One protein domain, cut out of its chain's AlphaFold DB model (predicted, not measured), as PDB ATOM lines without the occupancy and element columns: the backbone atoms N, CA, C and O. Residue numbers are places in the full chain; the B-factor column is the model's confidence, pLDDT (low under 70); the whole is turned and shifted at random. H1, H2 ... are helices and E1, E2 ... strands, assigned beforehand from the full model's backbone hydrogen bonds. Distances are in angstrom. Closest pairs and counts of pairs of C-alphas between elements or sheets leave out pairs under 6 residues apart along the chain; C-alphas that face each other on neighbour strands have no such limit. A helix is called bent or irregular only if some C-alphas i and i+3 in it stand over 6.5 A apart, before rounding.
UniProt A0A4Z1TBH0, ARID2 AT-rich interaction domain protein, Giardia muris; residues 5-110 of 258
ATOM      1  N   THR A   5     -56.872 -10.836 -35.523       87.19
ATOM      2  CA  THR A   5     -56.528 -12.121 -34.910       87.19
ATOM      3  C   THR A   5     -57.573 -13.186 -35.237       87.19
ATOM      4  O   THR A   5     -57.195 -14.273 -35.668       87.19
ATOM      5  N   ASP A   6     -58.869 -12.868 -35.151       87.50
ATOM      6  CA  ASP A   6     -59.941 -13.811 -35.508       87.50
ATOM      7  C   ASP A   6     -59.852 -14.231 -36.975       87.50
ATOM      8  O   ASP A   6     -60.068 -15.394 -37.326       87.50
ATOM      9  N   ARG A   7     -59.525 -13.277 -37.854       89.50
ATOM     10  CA  ARG A   7     -59.380 -13.537 -39.285       89.50
ATOM     11  C   ARG A   7     -58.169 -14.416 -39.570       89.50
ATOM     12  O   ARG A   7     -58.280 -15.374 -40.330       89.50
ATOM     13  N   LEU A   8     -57.035 -14.129 -38.939       88.50
ATOM     14  CA  LEU A   8     -55.822 -14.927 -39.069       88.50
ATOM     15  C   LEU A   8     -56.012 -16.350 -38.517       88.50
ATOM     16  O   LEU A   8     -55.614 -17.315 -39.167       88.50
ATOM     17  N   ALA A   9     -56.665 -16.492 -37.361       88.38
ATOM     18  CA  ALA A   9     -56.984 -17.786 -36.764       88.38
ATOM     19  C   ALA A   9     -57.922 -18.611 -37.657       88.38
ATOM     20  O   ALA A   9     -57.705 -19.807 -37.842       88.38
ATOM     21  N   PHE A  10     -58.925 -17.970 -38.269       89.25
ATOM     22  CA  PHE A  10     -59.802 -18.612 -39.247       89.25
ATOM     23  C   PHE A  10     -59.028 -19.134 -40.467       89.25
ATOM     24  O   PHE A  10     -59.229 -20.280 -40.870       89.25
ATOM     25  N   LEU A  11     -58.133 -18.319 -41.038       88.19
ATOM     26  CA  LEU A  11     -57.324 -18.703 -42.201       88.19
ATOM     27  C   LEU A  11     -56.378 -19.868 -41.884       88.19
ATOM     28  O   LEU A  11     -56.309 -20.820 -42.654       88.19
ATOM     29  N   LEU A  12     -55.723 -19.839 -40.723       88.00
ATOM     30  CA  LEU A  12     -54.830 -20.916 -40.293       88.00
ATOM     31  C   LEU A  12     -55.590 -22.221 -40.031       88.00
ATOM     32  O   LEU A  12     -55.177 -23.276 -40.510       88.00
ATOM     33  N   LYS A  13     -56.749 -22.151 -39.364       89.19
ATOM     34  CA  LYS A  13     -57.601 -23.324 -39.124       89.19
ATOM     35  C   LYS A  13     -58.094 -23.952 -40.428       89.19
ATOM     36  O   LYS A  13     -58.183 -25.174 -40.515       89.19
ATOM     37  N   LYS A  14     -58.402 -23.133 -41.439       89.12
ATOM     38  CA  LYS A  14     -58.829 -23.603 -42.765       89.12
ATOM     39  C   LYS A  14     -57.761 -24.472 -43.442       89.12
ATOM     40  O   LYS A  14     -58.121 -25.453 -44.084       89.12
ATOM     41  N   ASP A  15     -56.485 -24.154 -43.243       86.25
ATOM     42  CA  ASP A  15     -55.358 -24.887 -43.833       86.25
ATOM     43  C   ASP A  15     -54.797 -25.984 -42.905       86.25
ATOM     44  O   ASP A  15     -53.730 -26.542 -43.158       86.25
ATOM     45  N   GLY A  16     -55.506 -26.312 -41.816       85.56
ATOM     46  CA  GLY A  16     -55.090 -27.349 -40.866       85.56
ATOM     47  C   GLY A  16     -53.917 -26.940 -39.971       85.56
ATOM     48  O   GLY A  16     -53.240 -27.797 -39.406       85.56
ATOM     49  N   HIS A  17     -53.653 -25.640 -39.838       83.00
ATOM     50  CA  HIS A  17     -52.660 -25.116 -38.914       83.00
ATOM     51  C   HIS A  17     -53.308 -24.696 -37.597       83.00
ATOM     52  O   HIS A  17     -54.208 -23.855 -37.566       83.00
ATOM     53  N   ASP A  18     -52.777 -25.213 -36.490       78.56
ATOM     54  CA  ASP A  18     -53.157 -24.732 -35.168       78.56
ATOM     55  C   ASP A  18     -52.663 -23.297 -34.976       78.56
ATOM     56  O   ASP A  18     -51.460 -23.000 -35.057       78.56
ATOM     57  N   PHE A  19     -53.609 -22.395 -34.713       77.19
ATOM     58  CA  PHE A  19     -53.275 -21.052 -34.279       77.19
ATOM     59  C   PHE A  19     -52.615 -21.151 -32.900       77.19
ATOM     60  O   PHE A  19     -53.190 -21.774 -32.003       77.19
ATOM     61  N   PRO A  20     -51.418 -20.578 -32.696       72.06
ATOM     62  CA  PRO A  20     -50.822 -20.560 -31.372       72.06
ATOM     63  C   PRO A  20     -51.797 -19.883 -30.406       72.06
ATOM     64  O   PRO A  20     -52.245 -18.767 -30.647       72.06
ATOM     65  N   THR A  21     -52.120 -20.577 -29.315       60.91
ATOM     66  CA  THR A  21     -53.097 -20.162 -28.291       60.91
ATOM     67  C   THR A  21     -52.818 -18.785 -27.699       60.91
ATOM     68  O   THR A  21     -53.726 -18.134 -27.197       60.91
ATOM     69  N   ASN A  22     -51.574 -18.320 -27.805       64.81
ATOM     70  CA  ASN A  22     -51.197 -16.954 -27.506       64.81
ATOM     71  C   ASN A  22     -51.069 -16.177 -28.821       64.81
ATOM     72  O   ASN A  22     -50.203 -16.481 -29.642       64.81
ATOM     73  N   GLU A  23     -51.843 -15.100 -28.972       80.38
ATOM     74  CA  GLU A  23     -51.764 -14.136 -30.092       80.38
ATOM     75  C   GLU A  23     -50.401 -13.411 -30.197       80.38
ATOM     76  O   GLU A  23     -50.197 -12.496 -31.005       80.38
ATOM     77  N   SER A  24     -49.451 -13.808 -29.352       85.75
ATOM     78  CA  SER A  24     -48.103 -13.290 -29.242       85.75
ATOM     79  C   SER A  24     -47.088 -14.404 -29.001       85.75
ATOM     80  O   SER A  24     -47.398 -15.491 -28.513       85.75
ATOM     81  N   PHE A  25     -45.836 -14.120 -29.334       86.25
ATOM     82  CA  PHE A  25     -44.701 -14.990 -29.061       86.25
ATOM     83  C   PHE A  25     -43.559 -14.185 -28.446       86.25
ATOM     84  O   PHE A  25     -43.425 -12.982 -28.679       86.25
ATOM     85  N   LYS A  26     -42.711 -14.855 -27.660       86.31
ATOM     86  CA  LYS A  26     -41.527 -14.219 -27.081       86.31
ATOM     87  C   LYS A  26     -40.381 -14.191 -28.090       86.31
ATOM     88  O   LYS A  26     -40.042 -15.216 -28.677       86.31
ATOM     89  N   CYS A  27     -39.762 -13.031 -28.254       85.12
ATOM     90  CA  CYS A  27     -38.528 -12.848 -29.006       85.12
ATOM     91  C   CYS A  27     -37.630 -11.903 -28.207       85.12
ATOM     92  O   CYS A  27     -38.031 -10.774 -27.932       85.12
ATOM     93  N   ASP A  28     -36.450 -12.382 -27.801       81.62
ATOM     94  CA  ASP A  28     -35.472 -11.590 -27.034       81.62
ATOM     95  C   ASP A  28     -36.070 -10.950 -25.760       81.62
ATOM     96  O   ASP A  28     -35.929  -9.761 -25.489       81.62
ATOM     97  N   GLY A  29     -36.852 -11.734 -25.010       79.56
ATOM     98  CA  GLY A  29     -37.519 -11.278 -23.784       79.56
ATOM     99  C   GLY A  29     -38.757 -10.396 -23.997       79.56
ATOM    100  O   GLY A  29     -39.493 -10.165 -23.041       79.56
ATOM    101  N   ARG A  30     -39.052  -9.959 -25.229       82.56
ATOM    102  CA  ARG A  30     -40.245  -9.159 -25.555       82.56
ATOM    103  C   ARG A  30     -41.387 -10.025 -26.067       82.56
ATOM    104  O   ARG A  30     -41.160 -10.971 -26.818       82.56
ATOM    105  N   SER A  31     -42.615  -9.677 -25.688       87.44
ATOM    106  CA  SER A  31     -43.822 -10.270 -26.270       87.44
ATOM    107  C   SER A  31     -44.192  -9.533 -27.557       87.44
ATOM    108  O   SER A  31     -44.394  -8.320 -27.540       87.44
ATOM    109  N   ILE A  32     -44.251 -10.251 -28.677       89.19
ATOM    110  CA  ILE A  32     -44.547  -9.701 -30.002       89.19
ATOM    111  C   ILE A  32     -45.836 -10.328 -30.507       89.19
ATOM    112  O   ILE A  32     -45.915 -11.547 -30.647       89.19
ATOM    113  N   THR A  33     -46.834  -9.500 -30.804       91.62
ATOM    114  CA  THR A  33     -48.090  -9.957 -31.406       91.62
ATOM    115  C   THR A  33     -47.928 -10.185 -32.906       91.62
ATOM    116  O   THR A  33     -47.167  -9.485 -33.584       91.62
ATOM    117  N   TYR A  34     -48.689 -11.134 -33.455       90.50
ATOM    118  CA  TYR A  34     -48.743 -11.348 -34.907       90.50
ATOM    119  C   TYR A  34     -49.253 -10.110 -35.651       90.50
ATOM    120  O   TYR A  34     -48.771  -9.812 -36.742       90.50
ATOM    121  N   LEU A  35     -50.147  -9.345 -35.019       91.12
ATOM    122  CA  LEU A  35     -50.615  -8.050 -35.504       91.12
ATOM    123  C   LEU A  35     -49.465  -7.048 -35.683       91.12
ATOM    124  O   LEU A  35     -49.323  -6.464 -36.753       91.12
ATOM    125  N   ASN A  36     -48.622  -6.864 -34.663       92.19
ATOM    126  CA  ASN A  36     -47.510  -5.912 -34.737       92.19
ATOM    127  C   ASN A  36     -46.456  -6.367 -35.750       92.19
ATOM    128  O   ASN A  36     -45.925  -5.546 -36.498       92.19
ATOM    129  N   LEU A  37     -46.180  -7.673 -35.812       93.62
ATOM    130  CA  LEU A  37     -45.287  -8.240 -36.820       93.62
ATOM    131  C   LEU A  37     -45.812  -7.981 -38.238       93.62
ATOM    132  O   LEU A  37     -45.052  -7.515 -39.085       93.62
ATOM    133  N   PHE A  38     -47.100  -8.239 -38.481       93.62
ATOM    134  CA  PHE A  38     -47.752  -7.973 -39.762       93.62
ATOM    135  C   PHE A  38     -47.707  -6.487 -40.123       93.62
ATOM    136  O   PHE A  38     -47.223  -6.148 -41.198       93.62
ATOM    137  N   ALA A  39     -48.137  -5.605 -39.216       91.88
ATOM    138  CA  ALA A  39     -48.167  -4.160 -39.431       91.88
ATOM    139  C   ALA A  39     -46.789  -3.619 -39.834       91.88
ATOM    140  O   ALA A  39     -46.634  -2.984 -40.879       91.88
ATOM    141  N   ILE A  40     -45.757  -3.934 -39.043       92.38
ATOM    142  CA  ILE A  40     -44.383  -3.489 -39.296       92.38
ATOM    143  C   ILE A  40     -43.833  -4.090 -40.592       92.38
ATOM    144  O   ILE A  40     -43.151  -3.386 -41.345       92.38
ATOM    145  N   TYR A  41     -44.113  -5.366 -40.869       92.38
ATOM    146  CA  TYR A  41     -43.686  -6.015 -42.105       92.38
ATOM    147  C   TYR A  41     -44.347  -5.375 -43.328       92.38
ATOM    148  O   TYR A  41     -43.634  -4.959 -44.234       92.38
ATOM    149  N   ALA A  42     -45.675  -5.245 -43.344       88.00
ATOM    150  CA  ALA A  42     -46.441  -4.701 -44.464       88.00
ATOM    151  C   ALA A  42     -46.058  -3.246 -44.759       88.00
ATOM    152  O   ALA A  42     -45.798  -2.888 -45.907       88.00
ATOM    153  N   HIS A  43     -45.894  -2.424 -43.721       88.19
ATOM    154  CA  HIS A  43     -45.376  -1.066 -43.872       88.19
ATOM    155  C   HIS A  43     -43.935  -1.065 -44.420       88.19
ATOM    156  O   HIS A  43     -43.584  -0.265 -45.286       88.19
ATOM    157  N   THR A  44     -43.081  -1.987 -43.961       85.44
ATOM    158  CA  THR A  44     -41.713  -2.108 -44.491       85.44
ATOM    159  C   THR A  44     -41.706  -2.596 -45.938       85.44
ATOM    160  O   THR A  44     -40.871  -2.133 -46.706       85.44
ATOM    161  N   LEU A  45     -42.643  -3.462 -46.331       84.12
ATOM    162  CA  LEU A  45     -42.819  -3.929 -47.706       84.12
ATOM    163  C   LEU A  45     -43.274  -2.794 -48.629       84.12
ATOM    164  O   LEU A  45     -42.756  -2.642 -49.732       84.12
ATOM    165  N   ARG A  46     -44.207  -1.957 -48.162       76.88
ATOM    166  CA  ARG A  46     -44.690  -0.786 -48.907       76.88
ATOM    167  C   ARG A  46     -43.565   0.215 -49.177       76.88
ATOM    168  O   ARG A  46     -43.479   0.770 -50.266       76.88
ATOM    169  N   ASN A  47     -42.674   0.382 -48.203       74.38
ATOM    170  CA  ASN A  47     -41.572   1.339 -48.262       74.38
ATOM    171  C   ASN A  47     -40.249   0.724 -48.788       74.38
ATOM    172  O   ASN A  47     -39.272   1.442 -49.003       74.38
ATOM    173  N   SER A  48     -40.185  -0.596 -49.023       70.31
ATOM    174  CA  SER A  48     -38.984  -1.310 -49.491       70.31
ATOM    175  C   SER A  48     -39.313  -2.582 -50.287       70.31
ATOM    176  O   SER A  48     -40.005  -3.463 -49.800       70.31
ATOM    177  N   HIS A  49     -38.705  -2.768 -51.468       60.38
ATOM    178  CA  HIS A  49     -38.836  -4.001 -52.275       60.38
ATOM    179  C   HIS A  49     -38.057  -5.177 -51.669       60.38
ATOM    180  O   HIS A  49     -38.182  -6.294 -52.155       60.38
ATOM    181  N   PHE A  50     -37.228  -4.947 -50.644       66.12
ATOM    182  CA  PHE A  50     -36.580  -6.026 -49.905       66.12
ATOM    183  C   PHE A  50     -36.776  -5.845 -48.405       66.12
ATOM    184  O   PHE A  50     -36.424  -4.808 -47.828       66.12
ATOM    185  N   ILE A  51     -37.303  -6.882 -47.760       78.06
ATOM    186  CA  ILE A  51     -37.486  -6.903 -46.315       78.06
ATOM    187  C   ILE A  51     -36.159  -7.277 -45.665       78.06
ATOM    188  O   ILE A  51     -35.719  -8.426 -45.679       78.06
ATOM    189  N   LYS A  52     -35.532  -6.294 -45.021       84.62
ATOM    190  CA  LYS A  52     -34.447  -6.561 -44.078       84.62
ATOM    191  C   LYS A  52     -35.073  -6.915 -42.734       84.62
ATOM    192  O   LYS A  52     -35.530  -6.027 -42.022       84.62
ATOM    193  N   TRP A  53     -35.039  -8.189 -42.349       87.19
ATOM    194  CA  TRP A  53     -35.555  -8.653 -41.050       87.19
ATOM    195  C   TRP A  53     -34.943  -7.932 -39.850       87.19
ATOM    196  O   TRP A  53     -35.613  -7.725 -38.846       87.19
ATOM    197  N   ARG A  54     -33.707  -7.445 -39.996       84.06
ATOM    198  CA  ARG A  54     -33.063  -6.585 -39.001       84.06
ATOM    199  C   ARG A  54     -33.803  -5.264 -38.777       84.06
ATOM    200  O   ARG A  54     -33.868  -4.801 -37.649       84.06
ATOM    201  N   LEU A  55     -34.362  -4.671 -39.832       85.06
ATOM    202  CA  LEU A  55     -35.165  -3.449 -39.738       85.06
ATOM    203  C   LEU A  55     -36.529  -3.730 -39.099       85.06
ATOM    204  O   LEU A  55     -37.011  -2.927 -38.311       85.06
ATOM    205  N   VAL A  56     -37.133  -4.880 -39.412       89.31
ATOM    206  CA  VAL A  56     -38.381  -5.329 -38.775       89.31
ATOM    207  C   VAL A  56     -38.161  -5.544 -37.274       89.31
ATOM    208  O   VAL A  56     -38.937  -5.040 -36.470       89.31
ATOM    209  N   ALA A  57     -37.068  -6.213 -36.896       88.62
ATOM    210  CA  ALA A  57     -36.671  -6.408 -35.503       88.62
ATOM    211  C   ALA A  57     -36.466  -5.073 -34.771       88.62
ATOM    212  O   ALA A  57     -36.994  -4.890 -33.677       88.62
ATOM    213  N   ASP A  58     -35.770  -4.128 -35.407       85.44
ATOM    214  CA  ASP A  58     -35.513  -2.799 -34.850       85.44
ATOM    215  C   ASP A  58     -36.807  -2.005 -34.618       85.44
ATOM    216  O   ASP A  58     -37.021  -1.449 -33.547       85.44
ATOM    217  N   LYS A  59     -37.726  -2.022 -35.591       87.31
ATOM    218  CA  LYS A  59     -39.041  -1.372 -35.471       87.31
ATOM    219  C   LYS A  59     -39.945  -2.025 -34.419       87.31
ATOM    220  O   LYS A  59     -40.818  -1.352 -33.882       87.31
ATOM    221  N   LEU A  60     -39.731  -3.304 -34.117       89.06
ATOM    222  CA  LEU A  60     -40.383  -4.029 -33.018       89.06
ATOM    223  C   LEU A  60     -39.635  -3.872 -31.677       89.06
ATOM    224  O   LEU A  60     -40.041  -4.460 -30.674       89.06
ATOM    225  N   GLY A  61     -38.551  -3.087 -31.646       85.81
ATOM    226  CA  GLY A  61     -37.732  -2.819 -30.461       85.81
ATOM    227  C   GLY A  61     -36.967  -4.029 -29.939       85.81
ATOM    228  O   GLY A  61     -36.575  -4.055 -28.777       85.81
ATOM    229  N   VAL A  62     -36.768  -5.049 -30.767       85.06
ATOM    230  CA  VAL A  62     -36.006  -6.249 -30.413       85.06
ATOM    231  C   VAL A  62     -34.510  -5.943 -30.541       85.06
ATOM    232  O   VAL A  62     -34.111  -5.222 -31.460       85.06
ATOM    233  N   SER A  63     -33.661  -6.441 -29.631       74.25
ATOM    234  CA  SER A  63     -32.265  -5.990 -29.541       74.25
ATOM    235  C   SER A  63     -31.497  -6.167 -30.849       74.25
ATOM    236  O   SER A  63     -31.417  -7.253 -31.427       74.25
ATOM    237  N   ARG A  64     -30.802  -5.100 -31.263       61.66
ATOM    238  CA  ARG A  64     -29.900  -5.089 -32.430       61.66
ATOM    239  C   ARG A  64     -28.709  -6.045 -32.301       61.66
ATOM    240  O   ARG A  64     -28.027  -6.268 -33.308       61.66
ATOM    241  N   ARG A  65     -28.430  -6.543 -31.087       60.81
ATOM    242  CA  ARG A  65     -27.341  -7.486 -30.780       60.81
ATOM    243  C   ARG A  65     -27.757  -8.949 -30.975       60.81
ATOM    244  O   ARG A  65     -26.887  -9.796 -31.143       60.81
ATOM    245  N   ALA A  66     -29.057  -9.242 -31.010       59.91
ATOM    246  CA  ALA A  66     -29.570 -10.596 -31.160       59.91
ATOM    247  C   ALA A  66     -29.742 -10.949 -32.647       59.91
ATOM    248  O   ALA A  66     -30.807 -10.768 -33.235       59.91
ATOM    249  N   THR A  67     -28.697 -11.486 -33.284       63.56
ATOM    250  CA  THR A  67     -28.791 -12.027 -34.658       63.56
ATOM    251  C   THR A  67     -29.899 -13.087 -34.772       63.56
ATOM    252  O   THR A  67     -30.563 -13.192 -35.802       63.56
ATOM    253  N   SER A  68     -30.166 -13.810 -33.680       78.44
ATOM    254  CA  SER A  68     -31.255 -14.784 -33.535       78.44
ATOM    255  C   SER A  68     -32.656 -14.170 -33.646       78.44
ATOM    256  O   SER A  68     -33.552 -14.814 -34.188       78.44
ATOM    257  N   ALA A  69     -32.858 -12.922 -33.214       82.81
ATOM    258  CA  ALA A  69     -34.172 -12.280 -33.222       82.81
ATOM    259  C   ALA A  69     -34.728 -12.107 -34.640       82.81
ATOM    260  O   ALA A  69     -35.888 -12.418 -34.904       82.81
ATOM    261  N   SER A  70     -33.888 -11.664 -35.580       84.88
ATOM    262  CA  SER A  70     -34.291 -11.508 -36.984       84.88
ATOM    263  C   SER A  70     -34.694 -12.847 -37.612       84.88
ATOM    264  O   SER A  70     -35.656 -12.902 -38.376       84.88
ATOM    265  N   THR A  71     -33.992 -13.927 -37.260       86.00
ATOM    266  CA  THR A  71     -34.292 -15.285 -37.732       86.00
ATOM    267  C   THR A  71     -35.611 -15.802 -37.163       86.00
ATOM    268  O   THR A  71     -36.428 -16.320 -37.918       86.00
ATOM    269  N   ILE A  72     -35.860 -15.610 -35.864       88.62
ATOM    270  CA  ILE A  72     -37.115 -16.023 -35.212       88.62
ATOM    271  C   ILE A  72     -38.307 -15.279 -35.823       88.62
ATOM    272  O   ILE A  72     -39.311 -15.901 -36.168       88.62
ATOM    273  N   LEU A  73     -38.188 -13.959 -36.007       90.94
ATOM    274  CA  LEU A  73     -39.231 -13.145 -36.637       90.94
ATOM    275  C   LEU A  73     -39.531 -13.616 -38.059       90.94
ATOM    276  O   LEU A  73     -40.699 -13.782 -38.409       90.94
ATOM    277  N   LYS A  74     -38.483 -13.886 -38.847       90.50
ATOM    278  CA  LYS A  74     -38.615 -14.424 -40.202       90.50
ATOM    279  C   LYS A  74     -39.363 -15.754 -40.203       90.50
ATOM    280  O   LYS A  74     -40.358 -15.882 -40.906       90.50
ATOM    281  N   GLN A  75     -38.935 -16.714 -39.383       89.44
ATOM    282  CA  GLN A  75     -39.559 -18.038 -39.306       89.44
ATOM    283  C   GLN A  75     -41.032 -17.960 -38.893       89.44
ATOM    284  O   GLN A  75     -41.880 -18.636 -39.472       89.44
ATOM    285  N   LYS A  76     -41.361 -17.121 -37.902       90.44
ATOM    286  CA  LYS A  76     -42.750 -16.912 -37.471       90.44
ATOM    287  C   LYS A  76     -43.587 -16.263 -38.567       90.44
ATOM    288  O   LYS A  76     -44.718 -16.685 -38.788       90.44
ATOM    289  N   PHE A  77     -43.041 -15.279 -39.271       92.12
ATOM    290  CA  PHE A  77     -43.739 -14.650 -40.380       92.12
ATOM    291  C   PHE A  77     -43.983 -15.628 -41.534       92.12
ATOM    292  O   PHE A  77     -45.114 -15.750 -41.993       92.12
ATOM    293  N   GLU A  78     -42.951 -16.342 -41.981       88.38
ATOM    294  CA  GLU A  78     -43.047 -17.295 -43.093       88.38
ATOM    295  C   GLU A  78     -44.063 -18.398 -42.802       88.38
ATOM    296  O   GLU A  78     -44.840 -18.758 -43.680       88.38
ATOM    297  N   ARG A  79     -44.113 -18.874 -41.554       87.38
ATOM    298  CA  ARG A  79     -45.030 -19.938 -41.145       87.38
ATOM    299  C   ARG A  79     -46.483 -19.487 -40.996       87.38
ATOM    300  O   ARG A  79     -47.370 -20.254 -41.338       87.38
ATOM    301  N   TYR A  80     -46.733 -18.299 -40.441       88.12
ATOM    302  CA  TYR A  80     -48.088 -17.914 -40.017       88.12
ATOM    303  C   TYR A  80     -48.708 -16.768 -40.818       88.12
ATOM    304  O   TYR A  80     -49.925 -16.656 -40.848       88.12
ATOM    305  N   LEU A  81     -47.909 -15.899 -41.443       89.06
ATOM    306  CA  LEU A  81     -48.397 -14.676 -42.095       89.06
ATOM    307  C   LEU A  81     -48.159 -14.671 -43.606       89.06
ATOM    308  O   LEU A  81     -49.019 -14.215 -44.353       89.06
ATOM    309  N   SER A  82     -47.016 -15.186 -44.069       89.94
ATOM    310  CA  SER A  82     -46.638 -15.165 -45.488       89.94
ATOM    311  C   SER A  82     -47.674 -15.798 -46.428       89.94
ATOM    312  O   SER A  82     -47.927 -15.188 -47.467       89.94
ATOM    313  N   PRO A  83     -48.309 -16.947 -46.105       88.38
ATOM    314  CA  PRO A  83     -49.313 -17.555 -46.988       88.38
ATOM    315  C   PRO A  83     -50.543 -16.664 -47.209       88.38
ATOM    316  O   PRO A  83     -51.169 -16.705 -48.263       88.38
ATOM    317  N   TYR A  84     -50.859 -15.817 -46.228       88.88
ATOM    318  CA  TYR A  84     -52.075 -15.003 -46.200       88.88
ATOM    319  C   TYR A  84     -51.817 -13.523 -46.463       88.88
ATOM    320  O   TYR A  84     -52.747 -12.721 -46.424       88.88
ATOM    321  N   LEU A  85     -50.567 -13.141 -46.734       86.25
ATOM    322  CA  LEU A  85     -50.140 -11.748 -46.808       86.25
ATOM    323  C   LEU A  85     -50.995 -10.922 -47.780       86.25
ATOM    324  O   LEU A  85     -51.413  -9.825 -47.427       86.25
ATOM    325  N   GLY A  86     -51.293 -11.456 -48.968       80.38
ATOM    326  CA  GLY A  86     -52.117 -10.761 -49.963       80.38
ATOM    327  C   GLY A  86     -53.550 -10.502 -49.486       80.38
ATOM    328  O   GLY A  86     -54.069  -9.401 -49.668       80.38
ATOM    329  N   ILE A  87     -54.162 -11.485 -48.817       83.94
ATOM    330  CA  ILE A  87     -55.517 -11.369 -48.258       83.94
ATOM    331  C   ILE A  87     -55.513 -10.335 -47.129       83.94
ATOM    332  O   ILE A  87     -56.273  -9.372 -47.164       83.94
ATOM    333  N   LEU A  88     -54.594 -10.482 -46.173       84.62
ATOM    334  CA  LEU A  88     -54.500  -9.611 -45.001       84.62
ATOM    335  C   LEU A  88     -54.181  -8.157 -45.376       84.62
ATOM    336  O   LEU A  88     -54.731  -7.239 -44.778       84.62
ATOM    337  N   MET A  89     -53.321  -7.922 -46.372       84.00
ATOM    338  CA  MET A  89     -53.013  -6.563 -46.834       84.00
ATOM    339  C   MET A  89     -54.189  -5.886 -47.540       84.00
ATOM    340  O   MET A  89     -54.269  -4.658 -47.505       84.00
ATOM    341  N   THR A  90     -55.074  -6.671 -48.159       82.62
ATOM    342  CA  THR A  90     -56.275  -6.179 -48.850       82.62
ATOM    343  C   THR A  90     -57.411  -5.908 -47.868       82.62
ATOM    344  O   THR A  90     -58.079  -4.886 -47.970       82.62
ATOM    345  N   GLU A  91     -57.618  -6.802 -46.899       85.38
ATOM    346  CA  GLU A  91     -58.696  -6.686 -45.908       85.38
ATOM    347  C   GLU A  91     -58.389  -5.661 -44.808       85.38
ATOM    348  O   GLU A  91     -59.313  -5.094 -44.228       85.38
ATOM    349  N   PHE A  92     -57.107  -5.399 -44.526       88.00
ATOM    350  CA  PHE A  92     -56.688  -4.522 -43.430       88.00
ATOM    351  C   PHE A  92     -55.635  -3.472 -43.841       88.00
ATOM    352  O   PHE A  92     -54.524  -3.469 -43.296       88.00
ATOM    353  N   PRO A  93     -55.951  -2.555 -44.775       83.56
ATOM    354  CA  PRO A  93     -55.011  -1.534 -45.243       83.56
ATOM    355  C   PRO A  93     -54.566  -0.558 -44.142       83.56
ATOM    356  O   PRO A  93     -53.424  -0.095 -44.134       83.56
ATOM    357  N   ASP A  94     -55.440  -0.296 -43.170       85.81
ATOM    358  CA  ASP A  94     -55.201   0.688 -42.108       85.81
ATOM    359  C   ASP A  94     -54.190   0.206 -41.058       85.81
ATOM    360  O   ASP A  94     -53.568   1.005 -40.357       85.81
ATOM    361  N   LEU A  95     -53.966  -1.110 -40.958       85.50
ATOM    362  CA  LEU A  95     -53.088  -1.692 -39.937       85.50
ATOM    363  C   LEU A  95     -51.602  -1.401 -40.169       85.50
ATOM    364  O   LEU A  95     -50.798  -1.608 -39.263       85.50
ATOM    365  N   TYR A  96     -51.227  -0.923 -41.354       85.44
ATOM    366  CA  TYR A  96     -49.849  -0.585 -41.713       85.44
ATOM    367  C   TYR A  96     -49.692   0.877 -42.169       85.44
ATOM    368  O   TYR A  96     -48.765   1.205 -42.917       85.44
ATOM    369  N   SER A  97     -50.575   1.767 -41.699       85.44
ATOM    370  CA  SER A  97     -50.445   3.221 -41.857       85.44
ATOM    371  C   SER A  97     -49.290   3.797 -41.022       85.44
ATOM    372  O   SER A  97     -48.902   3.232 -39.999       85.44
ATOM    373  N   GLU A  98     -48.741   4.948 -41.424       83.06
ATOM    374  CA  GLU A  98     -47.671   5.635 -40.670       83.06
ATOM    375  C   GLU A  98     -48.078   5.946 -39.217       83.06
ATOM    376  O   GLU A  98     -47.277   5.814 -38.285       83.06
ATOM    377  N   GLU A  99     -49.350   6.288 -39.006       83.06
ATOM    378  CA  GLU A  99     -49.943   6.556 -37.692       83.06
ATOM    379  C   GLU A  99     -49.900   5.313 -36.801       83.06
ATOM    380  O   GLU A  99     -49.428   5.368 -35.660       83.06
ATOM    381  N   ARG A 100     -50.314   4.158 -37.337       84.75
ATOM    382  CA  ARG A 100     -50.311   2.894 -36.599       84.75
ATOM    383  C   ARG A 100     -48.896   2.445 -36.251       84.75
ATOM    384  O   ARG A 100     -48.641   1.987 -35.139       84.75
ATOM    385  N   ILE A 101     -47.954   2.617 -37.172       85.81
ATOM    386  CA  ILE A 101     -46.542   2.286 -36.946       85.81
ATOM    387  C   ILE A 101     -45.936   3.183 -35.865       85.81
ATOM    388  O   ILE A 101     -45.166   2.706 -35.031       85.81
ATOM    389  N   SER A 102     -46.321   4.458 -35.830       82.25
ATOM    390  CA  SER A 102     -45.910   5.393 -34.781       82.25
ATOM    391  C   SER A 102     -46.464   4.997 -33.408       82.25
ATOM    392  O   SER A 102     -45.724   5.031 -32.425       82.25
ATOM    393  N   GLN A 103     -47.718   4.536 -33.332       83.00
ATOM    394  CA  GLN A 103     -48.298   3.986 -32.097       83.00
ATOM    395  C   GLN A 103     -47.543   2.742 -31.612       83.00
ATOM    396  O   GLN A 103     -47.187   2.662 -30.438       83.00
ATOM    397  N   ILE A 104     -47.242   1.798 -32.513       83.00
ATOM    398  CA  ILE A 104     -46.479   0.586 -32.173       83.00
ATOM    399  C   ILE A 104     -45.111   0.970 -31.606       83.00
ATOM    400  O   ILE A 104     -44.724   0.454 -30.563       83.00
ATOM    401  N   LYS A 105     -44.404   1.916 -32.236       80.88
ATOM    402  CA  LYS A 105     -43.105   2.392 -31.739       80.88
ATOM    403  C   LYS A 105     -43.199   2.994 -30.338       80.88
ATOM    404  O   LYS A 105     -42.368   2.641 -29.513       80.88
ATOM    405  N   LYS A 106     -44.207   3.833 -30.059       78.75
ATOM    406  CA  LYS A 106     -44.414   4.444 -28.730       78.75
ATOM    407  C   LYS A 106     -44.623   3.396 -27.634       78.75
ATOM    408  O   LYS A 106     -43.988   3.467 -26.586       78.75
ATOM    409  N   VAL A 107     -45.458   2.389 -27.904       76.38
ATOM    410  CA  VAL A 107     -45.703   1.270 -26.976       76.38
ATOM    411  C   VAL A 107     -44.425   0.452 -26.759       76.38
ATOM    412  O   VAL A 107     -44.117   0.036 -25.648       76.38
ATOM    413  N   VAL A 108     -43.650   0.249 -27.822       71.38
ATOM    414  CA  VAL A 108     -42.400  -0.523 -27.814       71.38
ATOM    415  C   VAL A 108     -41.243   0.220 -27.126       71.38
ATOM    416  O   VAL A 108     -40.336  -0.437 -26.601       71.38
ATOM    417  N   SER A 109     -41.246   1.558 -27.130       63.66
ATOM    418  CA  SER A 109     -40.221   2.402 -26.505       63.66
ATOM    419  C   SER A 109     -40.507   2.764 -25.046       63.66
ATOM    420  O   SER A 109     -39.611   3.292 -24.399       63.66
ATOM    421  N   GLY A 110     -41.703   2.474 -24.517       54.44
ATOM    422  CA  GLY A 110     -42.028   2.686 -23.100       54.44
ATOM    423  C   GLY A 110     -41.938   4.148 -22.645       54.44
ATOM    424  O   GLY A 110     -41.431   4.404 -21.560       54.44
TER     425      GLY A 110
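Overview. This is residues 5 to 110 of the 258 residues of the protein "ARID2 AT-rich interaction domain protein" of Giardia muris (UniProt A0A4Z1TBH0). H2 runs through the middle of a compact cluster of crossed helices, with H3, H6 and H7 packed on it and H4 crossing near its start. A small hairpin, E1 and E2, leads straight into H2, and H1 and H5 lie towards one end. The 106 printed residues hold, in chain order, H1, E1, E2, H2, H3, H4, H5, H6 and H7, mostly helix, with an antiparallel sheet E1 - E2. The radius of gyration of the C-alphas is 13.1 A and the spans are 37 by 26 by 26 A.

Along the chain. E1 is residues 24 to 27, 9.6 A, and E2 residues 30 to 33, 9.8 A. H2, residues 34 to 47, is 19.8 A long, from C-alpha 34 at (-48.743, -11.348, -34.907). H3 is residues 53 to 59, H4 67 to 80 with 20.9 A, H5 82 to 91, H6 93 to 96. H1 is residues 5 to 14, and H7, residues 98 to 109, 16.3 A, ends at C-alpha 109 (-40.221, 2.402, -26.505). H5 is irregular: C-alphas 83 and 86 are 7.9 A apart.

Arrangement. In the hairpin E1 and E2, N 25 and O 32 are 2.9 A apart, within hydrogen-bond range. The closest C-alphas of E1 and H4, Cys 27 and Ala 69, are 6.1 A apart. H2 is the hub. It touches H6, closest C-alphas Ala 39 and Tyr 96, 4.6 A. It touches H7 at a steep tilt of 51 degrees, opposite ways, closest C-alphas Ile 40 and Ile 101, 6.6 A. H3 touches H4 about perpendicular, 82 degrees, closest C-alphas Trp 53 and Ser 70, 5.1 A. H1 and H5 are close but not clearly touching, closest C-alphas Leu 11 and Tyr 84, 7.6 A. Every O i to N i+4 pair is within hydrogen-bond range in H1, H2, H3 and H7; H4 has 9 of 10, H5 4 of 6, and H6 is too short for one.

Size, cuts and confidence. The farthest C-alphas, Lys 14 and Arg 65, are 37.3 A apart. The printed part has no cut and no long link. Confidence is under 70 at residues 21 to 22, 49 to 50, 64 to 67 and 109 to 110.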